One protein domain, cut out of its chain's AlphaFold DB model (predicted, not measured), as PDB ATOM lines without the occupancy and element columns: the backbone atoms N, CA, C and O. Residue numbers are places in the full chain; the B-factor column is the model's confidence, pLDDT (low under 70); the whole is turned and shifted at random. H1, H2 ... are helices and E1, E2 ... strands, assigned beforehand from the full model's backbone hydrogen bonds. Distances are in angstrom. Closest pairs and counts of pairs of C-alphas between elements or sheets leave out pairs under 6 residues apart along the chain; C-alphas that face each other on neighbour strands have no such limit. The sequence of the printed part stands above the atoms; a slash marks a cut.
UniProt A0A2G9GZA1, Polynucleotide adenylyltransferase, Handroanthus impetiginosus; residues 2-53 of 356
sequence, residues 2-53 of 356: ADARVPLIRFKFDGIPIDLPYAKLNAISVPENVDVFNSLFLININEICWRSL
ATOM      1  N   ALA A   2     177.732 147.276 138.206       36.72
ATOM      2  CA  ALA A   2     177.072 148.534 137.805       36.72
ATOM      3  C   ALA A   2     177.657 149.844 138.385       36.72
ATOM      4  O   ALA A   2     177.123 150.897 138.075       36.72
ATOM      5  N   ASP A   3     178.754 149.823 139.159       54.84
ATOM      6  CA  ASP A   3     179.277 151.043 139.825       54.84
ATOM      7  C   ASP A   3     180.718 151.434 139.413       54.84
ATOM      8  O   ASP A   3     181.441 152.145 140.111       54.84
ATOM      9  N   ALA A   4     181.192 150.945 138.261       60.94
ATOM     10  CA  ALA A   4     182.483 151.356 137.708       60.94
ATOM     11  C   ALA A   4     182.301 152.518 136.725       60.94
ATOM     12  O   ALA A   4     181.458 152.459 135.835       60.94
ATOM     13  N   ARG A   5     183.154 153.549 136.823       70.62
ATOM     14  CA  ARG A   5     183.113 154.715 135.918       70.62
ATOM     15  C   ARG A   5     183.206 154.330 134.436       70.62
ATOM     16  O   ARG A   5     182.560 154.971 133.611       70.62
ATOM     17  N   VAL A   6     184.018 153.318 134.128       79.88
ATOM     18  CA  VAL A   6     184.099 152.651 132.822       79.88
ATOM     19  C   VAL A   6     183.863 151.161 133.071       79.88
ATOM     20  O   VAL A   6     184.710 150.524 133.705       79.88
ATOM     21  N   PRO A   7     182.727 150.600 132.631       81.19
ATOM     22  CA  PRO A   7     182.483 149.167 132.693       81.19
ATOM     23  C   PRO A   7     183.485 148.417 131.819       81.19
ATOM     24  O   PRO A   7     183.701 148.759 130.655       81.19
ATOM     25  N   LEU A   8     184.111 147.397 132.392       85.94
ATOM     26  CA  LEU A   8     185.107 146.580 131.712       85.94
ATOM     27  C   LEU A   8     185.070 145.153 132.252       85.94
ATOM     28  O   LEU A   8     184.794 144.929 133.434       85.94
ATOM     29  N   ILE A   9     185.392 144.202 131.382       86.31
ATOM     30  CA  ILE A   9     185.588 142.799 131.741       86.31
ATOM     31  C   ILE A   9     187.088 142.591 131.945       86.31
ATOM     32  O   ILE A   9     187.882 142.911 131.062       86.31
ATOM     33  N   ARG A  10     187.482 142.067 133.111       84.44
ATOM     34  CA  ARG A  10     188.873 141.675 133.381       84.44
ATOM     35  C   ARG A  10     189.007 140.170 133.322       84.44
ATOM     36  O   ARG A  10     188.312 139.468 134.050       84.44
ATOM     37  N   PHE A  11     189.939 139.687 132.519       86.44
ATOM     38  CA  PHE A  11     190.258 138.268 132.439       86.44
ATOM     39  C   PHE A  11     191.745 138.075 132.150       86.44
ATOM     40  O   PHE A  11     192.496 139.037 131.986       86.44
ATOM     41  N   LYS A  12     192.196 136.823 132.151       90.44
ATOM     42  CA  LYS A  12     193.531 136.460 131.682       90.44
ATOM     43  C   LYS A  12     193.379 135.577 130.458       90.44
ATOM     44  O   LYS A  12     192.643 134.599 130.517       90.44
ATOM     45  N   PHE A  13     194.090 135.916 129.397       90.62
ATOM     46  CA  PHE A  13     194.194 135.114 128.185       90.62
ATOM     47  C   PHE A  13     195.669 134.773 127.993       90.62
ATOM     48  O   PHE A  13     196.502 135.676 128.013       90.62
ATOM     49  N   ASP A  14     196.010 133.484 127.957       93.38
ATOM     50  CA  ASP A  14     197.399 132.992 127.920       93.38
ATOM     51  C   ASP A  14     198.318 133.628 128.981       93.38
ATOM     52  O   ASP A  14     199.476 133.976 128.759       93.38
ATOM     53  N   GLY A  15     197.768 133.832 130.182       88.12
ATOM     54  CA  GLY A  15     198.473 134.460 131.303       88.12
ATOM     55  C   GLY A  15     198.640 135.983 131.195       88.12
ATOM     56  O   GLY A  15     199.100 136.603 132.161       88.12
ATOM     57  N   ILE A  16     198.225 136.601 130.088       89.38
ATOM     58  CA  ILE A  16     198.214 138.052 129.892       89.38
ATOM     59  C   ILE A  16     196.910 138.614 130.473       89.38
ATOM     60  O   ILE A  16     195.827 138.197 130.061       89.38
ATOM     61  N   PRO A  17     196.969 139.538 131.447       86.38
ATOM     62  CA  PRO A  17     195.774 140.206 131.937       86.38
ATOM     63  C   PRO A  17     195.222 141.152 130.864       86.38
ATOM     64  O   PRO A  17     195.953 141.996 130.346       86.38
ATOM     65  N   ILE A  18     193.931 141.025 130.572       90.00
ATOM     66  CA  ILE A  18     193.202 141.843 129.603       90.00
ATOM     67  C   ILE A  18     192.081 142.581 130.333       90.00
ATOM     68  O   ILE A  18     191.263 141.964 131.017       90.00
ATOM     69  N   ASP A  19     192.047 143.900 130.146       89.31
ATOM     70  CA  ASP A  19     190.932 144.767 130.519       89.31
ATOM     71  C   ASP A  19     190.191 145.131 129.223       89.31
ATOM     72  O   ASP A  19     190.725 145.861 128.388       89.31
ATOM     73  N   LEU A  20     188.980 144.601 129.046       90.38
ATOM     74  CA  LEU A  20     188.175 144.766 127.835       90.38
ATOM     75  C   LEU A  20     186.989 145.709 128.107       90.38
ATOM     76  O   LEU A  20     185.986 145.273 128.683       90.38
ATOM     77  N   PRO A  21     187.090 147.004 127.749       90.00
ATOM     78  CA  PRO A  21     185.950 147.913 127.766       90.00
ATOM     79  C   PRO A  21     185.025 147.649 126.569       90.00
ATOM     80  O   PRO A  21     185.463 147.178 125.521       90.00
ATOM     81  N   TYR A  22     183.748 148.003 126.715       89.50
ATOM     82  CA  TYR A  22     182.747 147.903 125.651       89.50
ATOM     83  C   TYR A  22     182.063 149.250 125.415       89.50
ATOM     84  O   TYR A  22     181.736 149.971 126.364       89.50
ATOM     85  N   ALA A  23     181.829 149.572 124.144       88.69
ATOM     86  CA  ALA A  23     181.038 150.715 123.718       88.69
ATOM     87  C   ALA A  23     180.150 150.312 122.541       88.69
ATOM     88  O   ALA A  23     180.633 149.772 121.548       88.69
ATOM     89  N   LYS A  24     178.854 150.609 122.645       87.31
ATOM     90  CA  LYS A  24     177.911 150.462 121.536       87.31
ATOM     91  C   LYS A  24     177.952 151.729 120.683       87.31
ATOM     92  O   LYS A  24     177.704 152.815 121.202       87.31
ATOM     93  N   LEU A  25     178.236 151.577 119.392       84.75
ATOM     94  CA  LEU A  25     178.117 152.655 118.408       84.75
ATOM     95  C   LEU A  25     176.693 152.702 117.849       84.75
ATOM     96  O   LEU A  25     176.027 151.671 117.743       84.75
ATOM     97  N   ASN A  26     176.234 153.893 117.470       82.69
ATOM     98  CA  ASN A  26     174.961 154.065 116.777       82.69
ATOM     99  C   ASN A  26     175.136 153.825 115.265       82.69
ATOM    100  O   ASN A  26     175.106 154.757 114.468       82.69
ATOM    101  N   ALA A  27     175.409 152.576 114.885       81.94
ATOM    102  CA  ALA A  27     175.636 152.166 113.501       81.94
ATOM    103  C   ALA A  27     175.017 150.785 113.236       81.94
ATOM    104  O   ALA A  27     174.970 149.944 114.134       81.94
ATOM    105  N   ILE A  28     174.558 150.553 112.001       85.50
ATOM    106  CA  ILE A  28     173.970 149.269 111.570       85.50
ATOM    107  C   ILE A  28     175.048 148.179 111.497       85.50
ATOM    108  O   ILE A  28     174.808 147.027 111.848       85.50
ATOM    109  N   SER A  29     176.255 148.555 111.080       87.12
ATOM    110  CA  SER A  29     177.434 147.697 111.049       87.12
ATOM    111  C   SER A  29     178.670 148.494 111.457       87.12
ATOM    112  O   SER A  29     178.719 149.719 111.320       87.12
ATOM    113  N   VAL A  30     179.668 147.794 111.998       85.38
ATOM    114  CA  VAL A  30     180.954 148.382 112.380       85.38
ATOM    115  C   VAL A  30     181.970 148.008 111.296       85.38
ATOM    116  O   VAL A  30     182.276 146.822 111.167       85.38
ATOM    117  N   PRO A  31     182.461 148.963 110.485       83.81
ATOM    118  CA  PRO A  31     183.467 148.668 109.468       83.81
ATOM    119  C   PRO A  31     184.796 148.274 110.124       83.81
ATOM    120  O   PRO A  31     185.072 148.672 111.250       83.81
ATOM    121  N   GLU A  32     185.656 147.544 109.414       85.12
ATOM    122  CA  GLU A  32     186.972 147.141 109.940       85.12
ATOM    123  C   GLU A  32     187.844 148.359 110.311       85.12
ATOM    124  O   GLU A  32     188.478 148.397 111.364       85.12
ATOM    125  N   ASN A  33     187.773 149.420 109.501       84.62
ATOM    126  CA  ASN A  33     188.507 150.670 109.694       84.62
ATOM    127  C   ASN A  33     187.629 151.768 110.314       84.62
ATOM    128  O   ASN A  33     187.374 152.802 109.697       84.62
ATOM    129  N   VAL A  34     187.147 151.556 111.543       84.81
ATOM    130  CA  VAL A  34     186.341 152.566 112.254       84.81
ATOM    131  C   VAL A  34     187.153 153.837 112.525       84.81
ATOM    132  O   VAL A  34     188.125 153.836 113.299       84.81
ATOM    133  N   ASP A  35     186.691 154.957 111.971       86.44
ATOM    134  CA  ASP A  35     187.094 156.279 112.434       86.44
ATOM    135  C   ASP A  35     186.355 156.632 113.732       86.44
ATOM    136  O   ASP A  35     185.155 156.890 113.744       86.44
ATOM    137  N   VAL A  36     187.085 156.655 114.845       86.56
ATOM    138  CA  VAL A  36     186.527 156.940 116.179       86.56
ATOM    139  C   VAL A  36     186.259 158.431 116.410       86.56
ATOM    140  O   VAL A  36     185.710 158.794 117.456       86.56
ATOM    141  N   PHE A  37     186.679 159.289 115.475       86.88
ATOM    142  CA  PHE A  37     186.416 160.726 115.490       86.88
ATOM    143  C   PHE A  37     185.185 161.109 114.677       86.88
ATOM    144  O   PHE A  37     184.696 162.225 114.846       86.88
ATOM    145  N   ASN A  38     184.647 160.189 113.869       85.25
ATOM    146  CA  ASN A  38     183.449 160.427 113.081       85.25
ATOM    147  C   ASN A  38     182.291 160.854 113.995       85.25
ATOM    148  O   ASN A  38     181.843 160.098 114.863       85.25
ATOM    149  N   SER A  39     181.811 162.080 113.780       81.12
ATOM    150  CA  SER A  39     180.768 162.710 114.586       81.12
ATOM    151  C   SER A  39     179.465 161.915 114.582       81.12
ATOM    152  O   SER A  39     178.782 161.895 115.604       81.12
ATOM    153  N   LEU A  40     179.157 161.184 113.504       82.25
ATOM    154  CA  LEU A  40     177.954 160.356 113.392       82.25
ATOM    155  C   LEU A  40     177.902 159.257 114.460       82.25
ATOM    156  O   LEU A  40     176.831 158.970 114.990       82.25
ATOM    157  N   PHE A  41     179.050 158.686 114.843       79.88
ATOM    158  CA  PHE A  41     179.113 157.668 115.899       79.88
ATOM    159  C   PHE A  41     178.916 158.236 117.309       79.88
ATOM    160  O   PHE A  41     178.695 157.473 118.250       79.88
ATOM    161  N   LEU A  42     179.012 159.558 117.464       78.00
ATOM    162  CA  LEU A  42     178.914 160.252 118.751       78.00
ATOM    163  C   LEU A  42     177.518 160.834 118.986       78.00
ATOM    164  O   LEU A  42     177.196 161.206 120.112       78.00
ATOM    165  N   ILE A  43     176.680 160.900 117.947       80.12
ATOM    166  CA  ILE A  43     175.296 161.359 118.069       80.12
ATOM    167  C   ILE A  43     174.534 160.391 118.980       80.12
ATOM    168  O   ILE A  43     174.451 159.193 118.705       80.12
ATOM    169  N   ASN A  44     173.957 160.928 120.057       82.00
ATOM    170  CA  ASN A  44     173.151 160.197 121.042       82.00
ATOM    171  C   ASN A  44     173.871 159.010 121.708       82.00
ATOM    172  O   ASN A  44     173.225 158.080 122.199       82.00
ATOM    173  N   ILE A  45     175.207 159.027 121.754       85.19
ATOM    174  CA  ILE A  45     175.954 158.027 122.511       85.19
ATOM    175  C   ILE A  45     175.710 158.227 124.010       85.19
ATOM    176  O   ILE A  45     175.809 159.336 124.534       85.19
ATOM    177  N   ASN A  46     175.381 157.149 124.721       87.62
ATOM    178  CA  ASN A  46     175.207 157.240 126.168       87.62
ATOM    179  C   ASN A  46     176.550 157.488 126.875       87.62
ATOM    180  O   ASN A  46     177.623 157.139 126.373       87.62
ATOM    181  N   GLU A  47     176.486 158.055 128.080       86.00
ATOM    182  CA  GLU A  47     177.673 158.467 128.836       86.00
ATOM    183  C   GLU A  47     178.646 157.304 129.114       86.00
ATOM    184  O   GLU A  47     179.865 157.475 129.083       86.00
ATOM    185  N   ILE A  48     178.125 156.098 129.347       86.19
ATOM    186  CA  ILE A  48     178.940 154.902 129.590       86.19
ATOM    187  C   ILE A  48     179.779 154.563 128.352       86.19
ATOM    188  O   ILE A  48     180.992 154.380 128.458       86.19
ATOM    189  N   CYS A  49     179.151 154.518 127.176       87.44
ATOM    190  CA  CYS A  49     179.827 154.231 125.914       87.44
ATOM    191  C   CYS A  49     180.800 155.358 125.542       87.44
ATOM    192  O   CYS A  49     181.909 155.065 125.094       87.44
ATOM    193  N   TRP A  50     180.445 156.623 125.808       86.19
ATOM    194  CA  TRP A  50     181.355 157.763 125.658       86.19
ATOM    195  C   TRP A  50     182.634 157.575 126.476       86.19
ATOM    196  O   TRP A  50     183.744 157.625 125.942       86.19
ATOM    197  N   ARG A  51     182.493 157.272 127.773       85.31
ATOM    198  CA  ARG A  51     183.635 157.037 128.665       85.31
ATOM    199  C   ARG A  51     184.471 155.833 128.215       85.31
ATOM    200  O   ARG A  51     185.697 155.927 128.255       85.31
ATOM    201  N   SER A  52     183.854 154.752 127.734       88.12
ATOM    202  CA  SER A  52     184.568 153.599 127.160       88.12
ATOM    203  C   SER A  52     185.359 153.947 125.888       88.12
ATOM    204  O   SER A  52     186.479 153.465 125.722       88.12
ATOM    205  N   LEU A  53     184.830 154.810 125.010       88.25
ATOM    206  CA  LEU A  53     185.524 155.263 123.792       88.25
ATOM    207  C   LEU A  53     186.607 156.310 124.059       88.25
ATOM    208  O   LEU A  53     187.564 156.404 123.286       88.25
TER     209      LEU A  53
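AT A GLANCE: This is residues 2 to 53 of the 356 residues of the protein "Polynucleotide adenylyltransferase" of Handroanthus impetiginosus (UniProt A0A2G9GZA1). A two-stranded hairpin, E1 and E2, makes one end of a loose, open model, and its tip, residues 12 to 17, sticks out; at the other end a long loop and two short helices, H1 and H2, follow, with H2 near the base of the hairpin. The loop sticks out as well, at residues 28 to 35. The printed part has 52 residues, with two named strands and two named helices in the order E1, E2, H1, H2; the sheet has the order E1 - E2 and is antiparallel. The class is mixed, helices and strands, with 23 residues, under half, in named elements. The whole is loose, with a radius of gyration of the C-alphas of 13.1 A, and spans 37 by 28 by 17 A.

HOW THE PARTS SIT: E1, residues 8 to 13, and E2, residues 16 to 21, are antiparallel neighbours and form a hairpin, with 156 degrees between their directions. N 9 and O 20 are within hydrogen-bond range at 3.0 A, and so are N 18 and O 11 at 2.8 A. The C-alphas of Leu 8 and Pro 21 face each other at 4.2 A. The closest C-alphas of E2 and H2, residues 47 to 53, are those of Pro 21 and Ser 52, 5.9 A apart. E1 and H2 are apart, but only just, their closest C-alphas being 8.4 A apart. H1, residues 39 to 42, and H2 are close but not clearly touching; their closest C-alphas, those of Leu 42 and Trp 50, are 7.7 A apart. E1 and H1 are apart. In H2 every O i to N i+4 pair is within hydrogen-bond range; H1 is too short for such a pair, and its one O i to N i+3 pair is within range.

IN THESE COORDINATES: E1 begins at C-alpha 8 (185.107, 146.580, 131.712) and is 15.0 A long from first to last C-alpha. E2 measures 15.9 A and ends at C-alpha 21 (185.950, 147.913, 127.766). H1, four residues, measures 5.2 A. H2 measures 9.9 A and ends at C-alpha 53 (185.524, 155.263, 123.792).

THE WHOLE: The two C-alphas farthest apart are those of Gly 15 and Ile 43, at 37.9 A. The printed part has no cut from residue 2 to residue 53. The link from E2 to H1, residues 22 to 38, is long; the links E1 to E2 and H1 to H2 are tight. Without the stretches that stand free, the body spans 31 by 19 by 14 A. The mean pLDDT of the printed part is 83.6, and residues 2 to 4 are under 70.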